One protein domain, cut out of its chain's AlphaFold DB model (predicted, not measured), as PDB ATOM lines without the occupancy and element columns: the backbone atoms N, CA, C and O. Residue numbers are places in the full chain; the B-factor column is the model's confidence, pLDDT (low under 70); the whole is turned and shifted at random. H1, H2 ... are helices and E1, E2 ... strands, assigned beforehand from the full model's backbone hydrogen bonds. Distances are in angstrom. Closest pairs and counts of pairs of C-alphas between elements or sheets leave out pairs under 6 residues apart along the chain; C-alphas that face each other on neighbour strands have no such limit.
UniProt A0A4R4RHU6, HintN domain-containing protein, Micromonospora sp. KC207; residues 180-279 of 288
ATOM      1  N   TYR A 180      19.724 -18.508 -27.389       81.19
ATOM      2  CA  TYR A 180      18.866 -19.462 -28.070       81.19
ATOM      3  C   TYR A 180      18.163 -18.809 -29.265       81.19
ATOM      4  O   TYR A 180      17.418 -17.841 -29.110       81.19
ATOM      5  N   GLU A 181      18.318 -19.399 -30.447       84.56
ATOM      6  CA  GLU A 181      17.525 -19.077 -31.632       84.56
ATOM      7  C   GLU A 181      16.665 -20.280 -32.043       84.56
ATOM      8  O   GLU A 181      17.145 -21.398 -32.286       84.56
ATOM      9  N   ALA A 182      15.357 -20.043 -32.157       76.31
ATOM     10  CA  ALA A 182      14.444 -21.007 -32.752       76.31
ATOM     11  C   ALA A 182      14.810 -21.217 -34.230       76.31
ATOM     12  O   ALA A 182      15.148 -20.284 -34.955       76.31
ATOM     13  N   GLY A 183      14.748 -22.465 -34.688       65.94
ATOM     14  CA  GLY A 183      15.194 -22.839 -36.031       65.94
ATOM     15  C   GLY A 183      14.191 -22.443 -37.114       65.94
ATOM     16  O   GLY A 183      14.510 -22.539 -38.301       65.94
ATOM     17  N   GLY A 184      12.965 -22.071 -36.723       62.69
ATOM     18  CA  GLY A 184      11.865 -21.645 -37.593       62.69
ATOM     19  C   GLY A 184      11.320 -22.753 -38.503       62.69
ATOM     20  O   GLY A 184      10.369 -22.542 -39.253       62.69
ATOM     21  N   LYS A 185      11.930 -23.943 -38.464       59.47
ATOM     22  CA  LYS A 185      11.605 -25.116 -39.290       59.47
ATOM     23  C   LYS A 185      10.815 -26.171 -38.518       59.47
ATOM     24  O   LYS A 185      10.310 -27.114 -39.133       59.47
ATOM     25  N   HIS A 186      10.704 -26.029 -37.199       59.38
ATOM     26  CA  HIS A 186       9.983 -26.946 -36.327       59.38
ATOM     27  C   HIS A 186       8.763 -26.229 -35.737       59.38
ATOM     28  O   HIS A 186       8.794 -25.039 -35.466       59.38
ATOM     29  N   GLY A 187       7.641 -26.939 -35.604       57.56
ATOM     30  CA  GLY A 187       6.464 -26.411 -34.909       57.56
ATOM     31  C   GLY A 187       6.524 -26.700 -33.403       57.56
ATOM     32  O   GLY A 187       7.390 -27.462 -32.965       57.56
ATOM     33  N   PRO A 188       5.541 -26.215 -32.617       59.56
ATOM     34  CA  PRO A 188       5.446 -26.481 -31.172       59.56
ATOM     35  C   PRO A 188       5.187 -27.961 -30.834       59.56
ATOM     36  O   PRO A 188       5.155 -28.356 -29.675       59.56
ATOM     37  N   THR A 189       4.963 -28.796 -31.846       63.22
ATOM     38  CA  THR A 189       4.711 -30.230 -31.719       63.22
ATOM     39  C   THR A 189       5.620 -30.984 -32.675       63.22
ATOM     40  O   THR A 189       5.823 -30.535 -33.808       63.22
ATOM     41  N   ALA A 190       6.081 -32.168 -32.273       63.00
ATOM     42  CA  ALA A 190       6.801 -33.053 -33.176       63.00
ATOM     43  C   ALA A 190       5.919 -33.414 -34.387       63.00
ATOM     44  O   ALA A 190       4.718 -33.654 -34.242       63.00
ATOM     45  N   ARG A 191       6.497 -33.429 -35.590       62.12
ATOM     46  CA  ARG A 191       5.771 -33.732 -36.837       62.12
ATOM     47  C   ARG A 191       6.532 -34.752 -37.667       62.12
ATOM     48  O   ARG A 191       7.742 -34.647 -37.832       62.12
ATOM     49  N   GLY A 192       5.815 -35.722 -38.227       55.75
ATOM     50  CA  GLY A 192       6.383 -36.645 -39.206       55.75
ATOM     51  C   GLY A 192       6.730 -35.917 -40.507       55.75
ATOM     52  O   GLY A 192       5.943 -35.115 -41.004       55.75
ATOM     53  N   SER A 193       7.905 -36.203 -41.059       62.91
ATOM     54  CA  SER A 193       8.329 -35.773 -42.392       62.91
ATOM     55  C   SER A 193       8.737 -36.984 -43.228       62.91
ATOM     56  O   SER A 193       8.987 -38.066 -42.695       62.91
ATOM     57  N   SER A 194       8.883 -36.797 -44.542       58.97
ATOM     58  CA  SER A 194       9.404 -37.832 -45.446       58.97
ATOM     59  C   SER A 194      10.829 -38.294 -45.108       58.97
ATOM     60  O   SER A 194      11.282 -39.299 -45.647       58.97
ATOM     61  N   ARG A 195      11.533 -37.583 -44.216       57.09
ATOM     62  CA  ARG A 195      12.880 -37.917 -43.732       57.09
ATOM     63  C   ARG A 195      12.913 -38.369 -42.262       57.09
ATOM     64  O   ARG A 195      13.998 -38.512 -41.713       57.09
ATOM     65  N   GLY A 196      11.757 -38.584 -41.626       60.50
ATOM     66  CA  GLY A 196      11.636 -38.976 -40.212       60.50
ATOM     67  C   GLY A 196      10.891 -37.953 -39.346       60.50
ATOM     68  O   GLY A 196      10.341 -36.975 -39.855       60.50
ATOM     69  N   THR A 197      10.840 -38.186 -38.031       63.81
ATOM     70  CA  THR A 197      10.154 -37.302 -37.073       63.81
ATOM     71  C   THR A 197      10.982 -36.048 -36.804       63.81
ATOM     72  O   THR A 197      12.064 -36.117 -36.226       63.81
ATOM     73  N   ASN A 198      10.446 -34.889 -37.176       63.88
ATOM     74  CA  ASN A 198      10.972 -33.599 -36.760       63.88
ATOM     75  C   ASN A 198      10.560 -33.365 -35.311       63.88
ATOM     76  O   ASN A 198       9.368 -33.287 -35.010       63.88
ATOM     77  N   SER A 199      11.537 -33.257 -34.423       70.88
ATOM     78  CA  SER A 199      11.293 -32.955 -33.014       70.88
ATOM     79  C   SER A 199      10.693 -31.564 -32.842       70.88
ATOM     80  O   SER A 199      10.866 -30.704 -33.709       70.88
ATOM     81  N   ALA A 200       9.970 -31.372 -31.740       75.31
ATOM     82  CA  ALA A 200       9.406 -30.076 -31.392       75.31
ATOM     83  C   ALA A 200      10.519 -29.064 -31.081       75.31
ATOM     84  O   ALA A 200      11.572 -29.425 -30.539       75.31
ATOM     85  N   GLU A 201      10.258 -27.806 -31.420       80.56
ATOM     86  CA  GLU A 201      10.983 -26.671 -30.847       80.56
ATOM     87  C   GLU A 201      10.668 -26.560 -29.348       80.56
ATOM     88  O   GLU A 201       9.584 -26.953 -28.911       80.56
ATOM     89  N   SER A 202      11.629 -26.074 -28.558       83.69
ATOM     90  CA  SER A 202      11.414 -25.921 -27.116       83.69
ATOM     91  C   SER A 202      10.490 -24.746 -26.826       83.69
ATOM     92  O   SER A 202      10.605 -23.691 -27.449       83.69
ATOM     93  N   ARG A 203       9.609 -24.913 -25.834       84.44
ATOM     94  CA  ARG A 203       8.745 -23.831 -25.337       84.44
ATOM     95  C   ARG A 203       9.538 -22.695 -24.693       84.44
ATOM     96  O   ARG A 203       9.112 -21.549 -24.778       84.44
ATOM     97  N   ASN A 204      10.684 -23.007 -24.093       82.06
ATOM     98  CA  ASN A 204      11.571 -22.041 -23.453       82.06
ATOM     99  C   ASN A 204      13.032 -22.459 -23.659       82.06
ATOM    100  O   ASN A 204      13.723 -22.920 -22.747       82.06
ATOM    101  N   GLY A 205      13.486 -22.333 -24.906       83.75
ATOM    102  CA  GLY A 205      14.827 -22.749 -25.303       83.75
ATOM    103  C   GLY A 205      15.947 -21.956 -24.629       83.75
ATOM    104  O   GLY A 205      16.982 -22.538 -24.315       83.75
ATOM    105  N   GLN A 206      15.726 -20.667 -24.346       81.25
ATOM    106  CA  GLN A 206      16.682 -19.840 -23.606       81.25
ATOM    107  C   GLN A 206      16.799 -20.305 -22.148       81.25
ATOM    108  O   GLN A 206      17.906 -20.568 -21.689       81.25
ATOM    109  N   GLY A 207      15.675 -20.536 -21.456       75.12
ATOM    110  CA  GLY A 207      15.688 -21.082 -20.097       75.12
ATOM    111  C   GLY A 207      16.335 -22.468 -20.028       75.12
ATOM    112  O   GLY A 207      17.088 -22.763 -19.102       75.12
ATOM    113  N   ALA A 208      16.130 -23.310 -21.048       85.06
ATOM    114  CA  ALA A 208      16.825 -24.591 -21.131       85.06
ATOM    115  C   ALA A 208      18.337 -24.410 -21.342       85.06
ATOM    116  O   ALA A 208      19.119 -25.157 -20.764       85.06
ATOM    117  N   LEU A 209      18.766 -23.433 -22.143       81.38
ATOM    118  CA  LEU A 209      20.178 -23.122 -22.378       81.38
ATOM    119  C   LEU A 209      20.880 -22.604 -21.122       81.38
ATOM    120  O   LEU A 209      22.004 -23.023 -20.840       81.38
ATOM    121  N   GLU A 210      20.211 -21.777 -20.334       75.56
ATOM    122  CA  GLU A 210      20.707 -21.295 -19.044       75.56
ATOM    123  C   GLU A 210      20.771 -22.427 -18.012       75.56
ATOM    124  O   GLU A 210      21.796 -22.622 -17.353       75.56
ATOM    125  N   ASN A 211      19.724 -23.253 -17.946       79.81
ATOM    126  CA  ASN A 211      19.650 -24.429 -17.085       79.81
ATOM    127  C   ASN A 211      20.166 -25.696 -17.788       79.81
ATOM    128  O   ASN A 211      19.475 -26.717 -17.879       79.81
ATOM    129  N   SER A 212      21.387 -25.622 -18.322       82.12
ATOM    130  CA  SER A 212      22.024 -26.736 -19.028       82.12
ATOM    131  C   SER A 212      23.422 -27.058 -18.542       82.12
ATOM    132  O   SER A 212      24.159 -26.216 -18.025       82.12
ATOM    133  N   ILE A 213      23.813 -28.300 -18.805       81.69
ATOM    134  CA  ILE A 213      25.195 -28.752 -18.703       81.69
ATOM    135  C   ILE A 213      25.800 -28.931 -20.082       81.69
ATOM    136  O   ILE A 213      25.112 -29.319 -21.027       81.69
ATOM    137  N   GLU A 214      27.106 -28.723 -20.179       79.62
ATOM    138  CA  GLU A 214      27.839 -29.204 -21.337       79.62
ATOM    139  C   GLU A 214      27.990 -30.716 -21.287       79.62
ATOM    140  O   GLU A 214      28.243 -31.323 -20.243       79.62
ATOM    141  N   TRP A 215      27.836 -31.321 -22.449       79.19
ATOM    142  CA  TRP A 215      28.056 -32.726 -22.669       79.19
ATOM    143  C   TRP A 215      28.771 -32.893 -24.001       79.19
ATOM    144  O   TRP A 215      28.232 -32.595 -25.070       79.19
ATOM    145  N   THR A 216      29.996 -33.395 -23.927       70.06
ATOM    146  CA  THR A 216      30.772 -33.760 -25.105       70.06
ATOM    147  C   THR A 216      30.675 -35.272 -25.279       70.06
ATOM    148  O   THR A 216      31.036 -36.012 -24.359       70.06
ATOM    149  N   PRO A 217      30.175 -35.763 -26.421       66.50
ATOM    150  CA  PRO A 217      30.233 -37.184 -26.718       66.50
ATOM    151  C   PRO A 217      31.687 -37.676 -26.781       66.50
ATOM    152  O   PRO A 217      32.569 -36.977 -27.277       66.50
ATOM    153  N   GLU A 218      31.941 -38.902 -26.323       57.50
ATOM    154  CA  GLU A 218      33.269 -39.515 -26.421       57.50
ATOM    155  C   GLU A 218      33.619 -39.811 -27.895       57.50
ATOM    156  O   GLU A 218      32.899 -40.533 -28.587       57.50
ATOM    157  N   GLY A 219      34.721 -39.235 -28.394       55.06
ATOM    158  CA  GLY A 219      35.287 -39.515 -29.720       55.06
ATOM    159  C   GLY A 219      35.962 -38.296 -30.376       55.06
ATOM    160  O   GLY A 219      35.635 -37.159 -30.038       55.06
ATOM    161  N   PRO A 220      36.910 -38.501 -31.308       42.28
ATOM    162  CA  PRO A 220      37.639 -37.407 -31.946       42.28
ATOM    163  C   PRO A 220      36.729 -36.554 -32.845       42.28
ATOM    164  O   PRO A 220      35.946 -37.083 -33.631       42.28
ATOM    165  N   GLY A 221      36.863 -35.226 -32.748       54.22
ATOM    166  CA  GLY A 221      36.199 -34.264 -33.640       54.22
ATOM    167  C   GLY A 221      34.739 -33.934 -33.308       54.22
ATOM    168  O   GLY A 221      34.058 -33.342 -34.142       54.22
ATOM    169  N   GLN A 222      34.239 -34.306 -32.125       61.16
ATOM    170  CA  GLN A 222      32.873 -33.972 -31.715       61.16
ATOM    171  C   GLN A 222      32.821 -32.627 -30.983       61.16
ATOM    172  O   GLN A 222      33.549 -32.410 -30.017       61.16
ATOM    173  N   SER A 223      31.946 -31.730 -31.441       59.62
ATOM    174  CA  SER A 223      31.700 -30.449 -30.775       59.62
ATOM    175  C   SER A 223      30.899 -30.647 -29.479       59.62
ATOM    176  O   SER A 223      29.998 -31.494 -29.453       59.62
ATOM    177  N   PRO A 224      31.188 -29.870 -28.418       69.06
ATOM    178  CA  PRO A 224      30.405 -29.899 -27.190       69.06
ATOM    179  C   PRO A 224      28.952 -29.513 -27.482       69.06
ATOM    180  O   PRO A 224      28.677 -28.547 -28.198       69.06
ATOM    181  N   ARG A 225      28.022 -30.289 -26.927       84.50
ATOM    182  CA  ARG A 225      26.590 -29.978 -26.914       84.50
ATOM    183  C   ARG A 225      26.198 -29.527 -25.523       84.50
ATOM    184  O   ARG A 225      26.915 -29.779 -24.557       84.50
ATOM    185  N   ARG A 226      25.026 -28.922 -25.400       88.50
ATOM    186  CA  ARG A 226      24.413 -28.636 -24.106       88.50
ATOM    187  C   ARG A 226      23.148 -29.461 -23.932       88.50
ATOM    188  O   ARG A 226      22.454 -29.776 -24.896       88.50
ATOM    189  N   ILE A 227      22.878 -29.865 -22.698       89.44
ATOM    190  CA  ILE A 227      21.681 -30.617 -22.325       89.44
ATOM    191  C   ILE A 227      20.995 -29.828 -21.226       89.44
ATOM    192  O   ILE A 227      21.510 -29.743 -20.110       89.44
ATOM    193  N   GLY A 228      19.877 -29.214 -21.590       88.50
ATOM    194  CA  GLY A 228      19.125 -28.280 -20.770       88.50
ATOM    195  C   GLY A 228      17.786 -28.818 -20.313       88.50
ATOM    196  O   GLY A 228      17.222 -29.705 -20.960       88.50
ATOM    197  N   VAL A 229      17.267 -28.263 -19.220       85.19
ATOM    198  CA  VAL A 229      15.907 -28.536 -18.752       85.19
ATOM    199  C   VAL A 229      15.162 -27.235 -18.496       85.19
ATOM    200  O   VAL A 229      15.629 -26.398 -17.734       85.19
ATOM    201  N   SER A 230      13.985 -27.076 -19.098       89.19
ATOM    202  CA  SER A 230      13.079 -25.965 -18.789       89.19
ATOM    203  C   SER A 230      11.637 -26.346 -19.094       89.19
ATOM    204  O   SER A 230      11.381 -27.103 -20.028       89.19
ATOM    205  N   ASP A 231      10.689 -25.858 -18.295       86.75
ATOM    206  CA  ASP A 231       9.244 -26.094 -18.452       86.75
ATOM    207  C   ASP A 231       8.844 -27.573 -18.607       86.75
ATOM    208  O   ASP A 231       7.888 -27.922 -19.308       86.75
ATOM    209  N   GLY A 232       9.580 -28.467 -17.945       88.12
ATOM    210  CA  GLY A 232       9.361 -29.911 -18.028       88.12
ATOM    211  C   GLY A 232       9.867 -30.558 -19.324       88.12
ATOM    212  O   GLY A 232       9.514 -31.703 -19.606       88.12
ATOM    213  N   GLU A 233      10.676 -29.855 -20.117       93.00
ATOM    214  CA  GLU A 233      11.293 -30.351 -21.350       93.00
ATOM    215  C   GLU A 233      12.779 -30.612 -21.142       93.00
ATOM    216  O   GLU A 233      13.467 -29.814 -20.513       93.00
ATOM    217  N   ILE A 234      13.288 -31.700 -21.723       92.56
ATOM    218  CA  ILE A 234      14.727 -31.890 -21.903       92.56
ATOM    219  C   ILE A 234      15.074 -31.406 -23.306       92.56
ATOM    220  O   ILE A 234      14.489 -31.872 -24.287       92.56
ATOM    221  N   VAL A 235      16.031 -30.490 -23.405       92.00
ATOM    222  CA  VAL A 235      16.424 -29.848 -24.658       92.00
ATOM    223  C   VAL A 235      17.882 -30.169 -24.946       92.00
ATOM    224  O   VAL A 235      18.768 -29.870 -24.146       92.00
ATOM    225  N   ILE A 236      18.139 -30.778 -26.102       90.75
ATOM    226  CA  ILE A 236      19.497 -30.902 -26.636       90.75
ATOM    227  C   ILE A 236      19.785 -29.649 -27.432       90.75
ATOM    228  O   ILE A 236      19.048 -29.340 -28.364       90.75
ATOM    229  N   LEU A 237      20.835 -28.947 -27.036       88.06
ATOM    230  CA  LEU A 237      21.242 -27.656 -27.553       88.06
ATOM    231  C   LEU A 237      22.557 -27.830 -28.303       88.06
ATOM    232  O   LEU A 237      23.573 -28.240 -27.736       88.06
ATOM    233  N   ASP A 238      22.529 -27.507 -29.584       86.56
ATOM    234  CA  ASP A 238      23.675 -27.529 -30.473       86.56
ATOM    235  C   ASP A 238      24.048 -26.081 -30.815       86.56
ATOM    236  O   ASP A 238      23.199 -25.277 -31.212       86.56
ATOM    237  N   ARG A 239      25.329 -25.734 -30.664       84.44
ATOM    238  CA  ARG A 239      25.839 -24.428 -31.088       84.44
ATOM    239  C   ARG A 239      25.828 -24.376 -32.611       84.44
ATOM    240  O   ARG A 239      26.492 -25.178 -33.265       84.44
ATOM    241  N   THR A 240      25.064 -23.453 -33.179       81.88
ATOM    242  CA  THR A 240      24.849 -23.358 -34.628       81.88
ATOM    243  C   THR A 240      25.843 -22.430 -35.294       81.88
ATOM    244  O   THR A 240      26.353 -22.739 -36.370       81.88
ATOM    245  N   ARG A 241      26.121 -21.288 -34.669       79.75
ATOM    246  CA  ARG A 241      27.053 -20.287 -35.180       79.75
ATOM    247  C   ARG A 241      27.530 -19.385 -34.060       79.75
ATOM    248  O   ARG A 241      26.926 -19.309 -32.996       79.75
ATOM    249  N   GLN A 242      28.592 -18.656 -34.352       75.06
ATOM    250  CA  GLN A 242      28.924 -17.455 -33.614       75.06
ATOM    251  C   GLN A 242      28.325 -16.251 -34.329       75.06
ATOM    252  O   GLN A 242      28.353 -16.177 -35.561       75.06
ATOM    253  N   ALA A 243      27.761 -15.329 -33.564       66.38
ATOM    254  CA  ALA A 243      27.386 -14.011 -34.041       66.38
ATOM    255  C   ALA A 243      28.349 -12.998 -33.432       66.38
ATOM    256  O   ALA A 243      28.619 -13.062 -32.234       66.38
ATOM    257  N   ALA A 244      28.832 -12.053 -34.237       64.75
ATOM    258  CA  ALA A 244      29.419 -10.852 -33.663       64.75
ATOM    259  C   ALA A 244      28.349 -10.202 -32.782       64.75
ATOM    260  O   ALA A 244      27.206 -10.062 -33.222       64.75
ATOM    261  N   CYS A 245      28.693  -9.827 -31.556       64.75
ATOM    262  CA  CYS A 245      27.753  -9.075 -30.727       64.75
ATOM    263  C   CYS A 245      27.648  -7.602 -31.121       64.75
ATOM    264  O   CYS A 245      26.823  -6.902 -30.564       64.75
ATOM    265  N   GLY A 246      28.403  -7.148 -32.126       56.84
ATOM    266  CA  GLY A 246      28.261  -5.801 -32.680       56.84
ATOM    267  C   GLY A 246      29.214  -4.765 -32.090       56.84
ATOM    268  O   GLY A 246      29.190  -3.631 -32.549       56.84
ATOM    269  N   CYS A 247      30.088  -5.142 -31.152       58.91
ATOM    270  CA  CYS A 247      31.114  -4.244 -30.621       58.91
ATOM    271  C   CYS A 247      32.281  -4.071 -31.609       58.91
ATOM    272  O   CYS A 247      32.621  -4.968 -32.386       58.91
ATOM    273  N   SER A 248      32.871  -2.884 -31.578       51.72
ATOM    274  CA  SER A 248      33.617  -2.245 -32.664       51.72
ATOM    275  C   SER A 248      35.030  -2.826 -32.930       51.72
ATOM    276  O   SER A 248      35.437  -2.860 -34.096       51.72
ATOM    277  N   ARG A 249      35.682  -3.502 -31.960       47.88
ATOM    278  CA  ARG A 249      36.726  -4.540 -32.191       47.88
ATOM    279  C   ARG A 249      36.780  -5.589 -31.101       47.88
ATOM    280  O   ARG A 249      36.507  -5.299 -29.940       47.88
ATOM    281  N   ASP A 250      37.179  -6.801 -31.506       53.47
ATOM    282  CA  ASP A 250      37.374  -7.979 -30.647       53.47
ATOM    283  C   ASP A 250      36.247  -8.162 -29.629       53.47
ATOM    284  O   ASP A 250      36.451  -8.740 -28.564       53.47
ATOM    285  N   GLY A 251      35.048  -7.682 -29.986       51.62
ATOM    286  CA  GLY A 251      33.928  -7.435 -29.090       51.62
ATOM    287  C   GLY A 251      33.361  -8.692 -28.469       51.62
ATOM    288  O   GLY A 251      32.328  -8.650 -27.849       51.62
ATOM    289  N   GLY A 252      34.002  -9.839 -28.603       59.03
ATOM    290  CA  GLY A 252      33.431 -11.108 -28.239       59.03
ATOM    291  C   GLY A 252      32.460 -11.586 -29.310       59.03
ATOM    292  O   GLY A 252      31.969 -10.870 -30.182       59.03
ATOM    293  N   MET A 253      32.233 -12.885 -29.266       64.69
ATOM    294  CA  MET A 253      31.235 -13.552 -30.078       64.69
ATOM    295  C   MET A 253      30.142 -14.043 -29.141       64.69
ATOM    296  O   MET A 253      30.451 -14.627 -28.094       64.69
ATOM    297  N   ASN A 254      28.891 -13.846 -29.543       71.19
ATOM    298  CA  ASN A 254      27.763 -14.571 -28.984       71.19
ATOM    299  C   ASN A 254      27.730 -15.966 -29.604       71.19
ATOM    300  O   ASN A 254      27.866 -16.128 -30.821       71.19
ATOM    301  N   ASP A 255      27.521 -16.972 -28.771       75.81
ATOM    302  CA  ASP A 255      27.249 -18.324 -29.212       75.81
ATOM    303  C   ASP A 255      25.758 -18.466 -29.439       75.81
ATOM    304  O   ASP A 255      24.954 -18.373 -28.516       75.81
ATOM    305  N   ILE A 256      25.386 -18.687 -30.691       80.62
ATOM    306  CA  ILE A 256      24.008 -18.960 -31.050       80.62
ATOM    307  C   ILE A 256      23.790 -20.459 -30.925       80.62
ATOM    308  O   ILE A 256      24.475 -21.266 -31.561       80.62
ATOM    309  N   TRP A 257      22.823 -20.826 -30.103       84.75
ATOM    310  CA  TRP A 257      22.414 -22.191 -29.843       84.75
ATOM    311  C   TRP A 257      21.036 -22.424 -30.428       84.75
ATOM    312  O   TRP A 257      20.137 -21.595 -30.323       84.75
ATOM    313  N   HIS A 258      20.859 -23.587 -31.025       87.94
ATOM    314  CA  HIS A 258      19.551 -24.091 -31.394       87.94
ATOM    315  C   HIS A 258      19.286 -25.349 -30.588       87.94
ATOM    316  O   HIS A 258      20.209 -26.112 -30.314       87.94
ATOM    317  N   GLY A 259      18.036 -25.584 -30.210       87.75
ATOM    318  CA  GLY A 259      17.711 -26.728 -29.376       87.75
ATOM    319  C   GLY A 259      16.430 -27.429 -29.761       87.75
ATOM    320  O   GLY A 259      15.457 -26.804 -30.188       87.75
ATOM    321  N   HIS A 260      16.451 -28.739 -29.550       87.69
ATOM    322  CA  HIS A 260      15.364 -29.654 -29.849       87.69
ATOM    323  C   HIS A 260      14.926 -30.392 -28.593       87.69
ATOM    324  O   HIS A 260      15.759 -30.916 -27.847       87.69
ATOM    325  N   VAL A 261      13.614 -30.514 -28.411       89.62
ATOM    326  CA  VAL A 261      13.061 -31.322 -27.324       89.62
ATOM    327  C   VAL A 261      13.358 -32.805 -27.577       89.62
ATOM    328  O   VAL A 261      13.265 -33.300 -28.711       89.62
ATOM    329  N   ARG A 262      13.728 -33.520 -26.513       89.38
ATOM    330  CA  ARG A 262      13.938 -34.972 -26.492       89.38
ATOM    331  C   ARG A 262      13.220 -35.604 -25.309       89.38
ATOM    332  O   ARG A 262      13.237 -35.084 -24.195       89.38
ATOM    333  N   GLY A 263      12.623 -36.763 -25.543       89.75
ATOM    334  CA  GLY A 263      12.155 -37.644 -24.484       89.75
ATOM    335  C   GLY A 263      13.321 -38.354 -23.799       89.75
ATOM    336  O   GLY A 263      14.354 -38.628 -24.408       89.75
ATOM    337  N   TRP A 264      13.138 -38.729 -22.532       91.12
ATOM    338  CA  TRP A 264      14.163 -39.425 -21.744       91.12
ATOM    339  C   TRP A 264      14.734 -40.679 -22.431       91.12
ATOM    340  O   TRP A 264      15.945 -40.906 -22.427       91.12
ATOM    341  N   GLY A 265      13.861 -41.483 -23.047       90.00
ATOM    342  CA  GLY A 265      14.244 -42.709 -23.754       90.00
ATOM    343  C   GLY A 265      15.026 -42.477 -25.051       90.00
ATOM    344  O   GLY A 265      15.592 -43.426 -25.582       90.00
ATOM    345  N   GLU A 266      15.074 -41.240 -25.549       88.31
ATOM    346  CA  GLU A 266      15.798 -40.862 -26.771       88.31
ATOM    347  C   GLU A 266      17.235 -40.393 -26.481       88.31
ATOM    348  O   GLU A 266      18.028 -40.209 -27.403       88.31
ATOM    349  N   LEU A 267      17.578 -40.188 -25.207       88.31
ATOM    350  CA  LEU A 267      18.918 -39.796 -24.776       88.31
ATOM    351  C   LEU A 267      19.857 -41.004 -24.715       88.31
ATOM    352  O   LEU A 267      19.465 -42.098 -24.302       88.31
ATOM    353  N   SER A 268      21.135 -40.794 -25.038       87.81
ATOM    354  CA  SER A 268      22.159 -41.821 -24.817       87.81
ATOM    355  C   SER A 268      22.363 -42.087 -23.319       87.81
ATOM    356  O   SER A 268      22.099 -41.226 -22.476       87.81
ATOM    357  N   GLN A 269      22.900 -43.257 -22.956       88.31
ATOM    358  CA  GLN A 269      23.196 -43.574 -21.549       88.31
ATOM    359  C   GLN A 269      24.152 -42.556 -20.903       88.31
ATOM    360  O   GLN A 269      24.001 -42.229 -19.722       88.31
ATOM    361  N   GLY A 270      25.105 -42.022 -21.676       86.69
ATOM    362  CA  GLY A 270      26.011 -40.964 -21.229       86.69
ATOM    363  C   GLY A 270      25.267 -39.668 -20.909       86.69
ATOM    364  O   GLY A 270      25.428 -39.130 -19.815       86.69
ATOM    365  N   MET A 271      24.382 -39.223 -21.808       87.88
ATOM    366  CA  MET A 271      23.531 -38.043 -21.595       87.88
ATOM    367  C   MET A 271      22.635 -38.211 -20.361       87.88
ATOM    368  O   MET A 271      22.610 -37.345 -19.489       87.88
ATOM    369  N   GLN A 272      21.958 -39.359 -20.241       90.69
ATOM    370  CA  GLN A 272      21.108 -39.686 -19.093       90.69
ATOM    371  C   GLN A 272      21.886 -39.678 -17.771       90.69
ATOM    372  O   GLN A 272      21.360 -39.305 -16.722       90.69
ATOM    373  N   SER A 273      23.132 -40.145 -17.781       85.94
ATOM    374  CA  SER A 273      23.980 -40.159 -16.585       85.94
ATOM    375  C   SER A 273      24.445 -38.752 -16.216       85.94
ATOM    376  O   SER A 273      24.385 -38.385 -15.043       85.94
ATOM    377  N   ALA A 274      24.834 -37.948 -17.206       83.19
ATOM    378  CA  ALA A 274      25.289 -36.576 -17.012       83.19
ATOM    379  C   ALA A 274      24.183 -35.680 -16.435       83.19
ATOM    380  O   ALA A 274      24.378 -35.062 -15.389       83.19
ATOM    381  N   ILE A 275      22.995 -35.677 -17.047       85.00
ATOM    382  CA  ILE A 275      21.879 -34.817 -16.625       85.00
ATOM    383  C   ILE A 275      21.313 -35.212 -15.247       85.00
ATOM    384  O   ILE A 275      20.938 -34.345 -14.460       85.00
ATOM    385  N   ARG A 276      21.344 -36.510 -14.890       85.62
ATOM    386  CA  ARG A 276      21.035 -36.980 -13.523       85.62
ATOM    387  C   ARG A 276      22.069 -36.516 -12.508       85.62
ATOM    388  O   ARG A 276      21.701 -36.075 -11.427       85.62
ATOM    389  N   LYS A 277      23.360 -36.625 -12.837       80.12
ATOM    390  CA  LYS A 277      24.452 -36.187 -11.953       80.12
ATOM    391  C   LYS A 277      24.398 -34.678 -11.700       80.12
ATOM    392  O   LYS A 277      24.725 -34.247 -10.602       80.12
ATOM    393  N   ALA A 278      23.961 -33.913 -12.696       75.75
ATOM    394  CA  ALA A 278      23.741 -32.476 -12.591       75.75
ATOM    395  C   ALA A 278      22.487 -32.093 -11.786       75.75
ATOM    396  O   ALA A 278      22.296 -30.919 -11.502       75.75
ATOM    397  N   GLY A 279      21.638 -33.060 -11.415       85.25
ATOM    398  CA  GLY A 279      20.426 -32.797 -10.640       85.25
ATOM    399  C   GLY A 279      19.311 -32.104 -11.425       85.25
ATOM    400  O   GLY A 279      18.397 -31.578 -10.809       85.25
TER     401      GLY A 279
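Overview. This is residues 180 to 279 of the 288 residues of the protein "HintN domain-containing protein" of Micromonospora sp. KC207 (UniProt A0A4R4RHU6). A strongly twisted sheet of four strands winds through the model, with H1 and H2 packed on it and the hairpin of E5 and E6 reaching to one end of the longest axis. A small hairpin, E1 and E2, lies off to one side, and its residues 192 to 197 stick out. The printed part has 100 residues, with elements in the order E1 E2 H1 E3 E4 E5 E6 H2, and is mixed, helices and strands. The larger sheet, E3 - E4 - E5 - E6, is antiparallel throughout. The whole is compact, with a radius of gyration of the C-alphas of 14.6 A and spans of 45 by 31 by 29 A.

Along the chain. E3 is residues 212 to 215, E4 225 to 230 at 16.3 A, E5 233 to 244 at 29.3 A and E6 253 to 262 at 27.8 A. H1 is residues 205 to 210, and H2 is 269 to 277, 12.2 A long, ending at C-alpha 277 (24.452, -36.187, -11.953). E1, residues 191 to 193, begins at C-alpha 191 (5.771, -33.732, -36.837); E2 is 196 to 198.

Arrangement. E3 to E6 form a meander, each strand the antiparallel neighbour of the one before. N 213 and O 227 are 3.0 A apart in the E3 and E4 hairpin, N 228 and O 235 2.9 A in E4 and E5, and N 238 and O 258 2.8 A in E5 and E6, within hydrogen-bond range. E5 bends by 62 degrees at residue 241. H1 is on this sheet; its closest C-alphas to E4 are Ala 208 and Gly 228, 4.4 A. H2 is on it too, at a height over the sheet of 9.7 A; its closest C-alphas to E3 are Trp 215 and Met 271, 7.1 A. H1 and H2 are apart. In both, each O i to N i+4 pair is within hydrogen-bond range. In the E1 and E2 hairpin, N 193 and O 196 are 2.8 A apart.

Size, cuts and confidence. The C-alphas farthest apart, Ser 248 and Gly 265, are 45.7 A apart. The printed part has no cut and no long link. The mean pLDDT of the printed part is 75.4; residues 183 to 198, 217 to 224 and 243 to 253 are under 70.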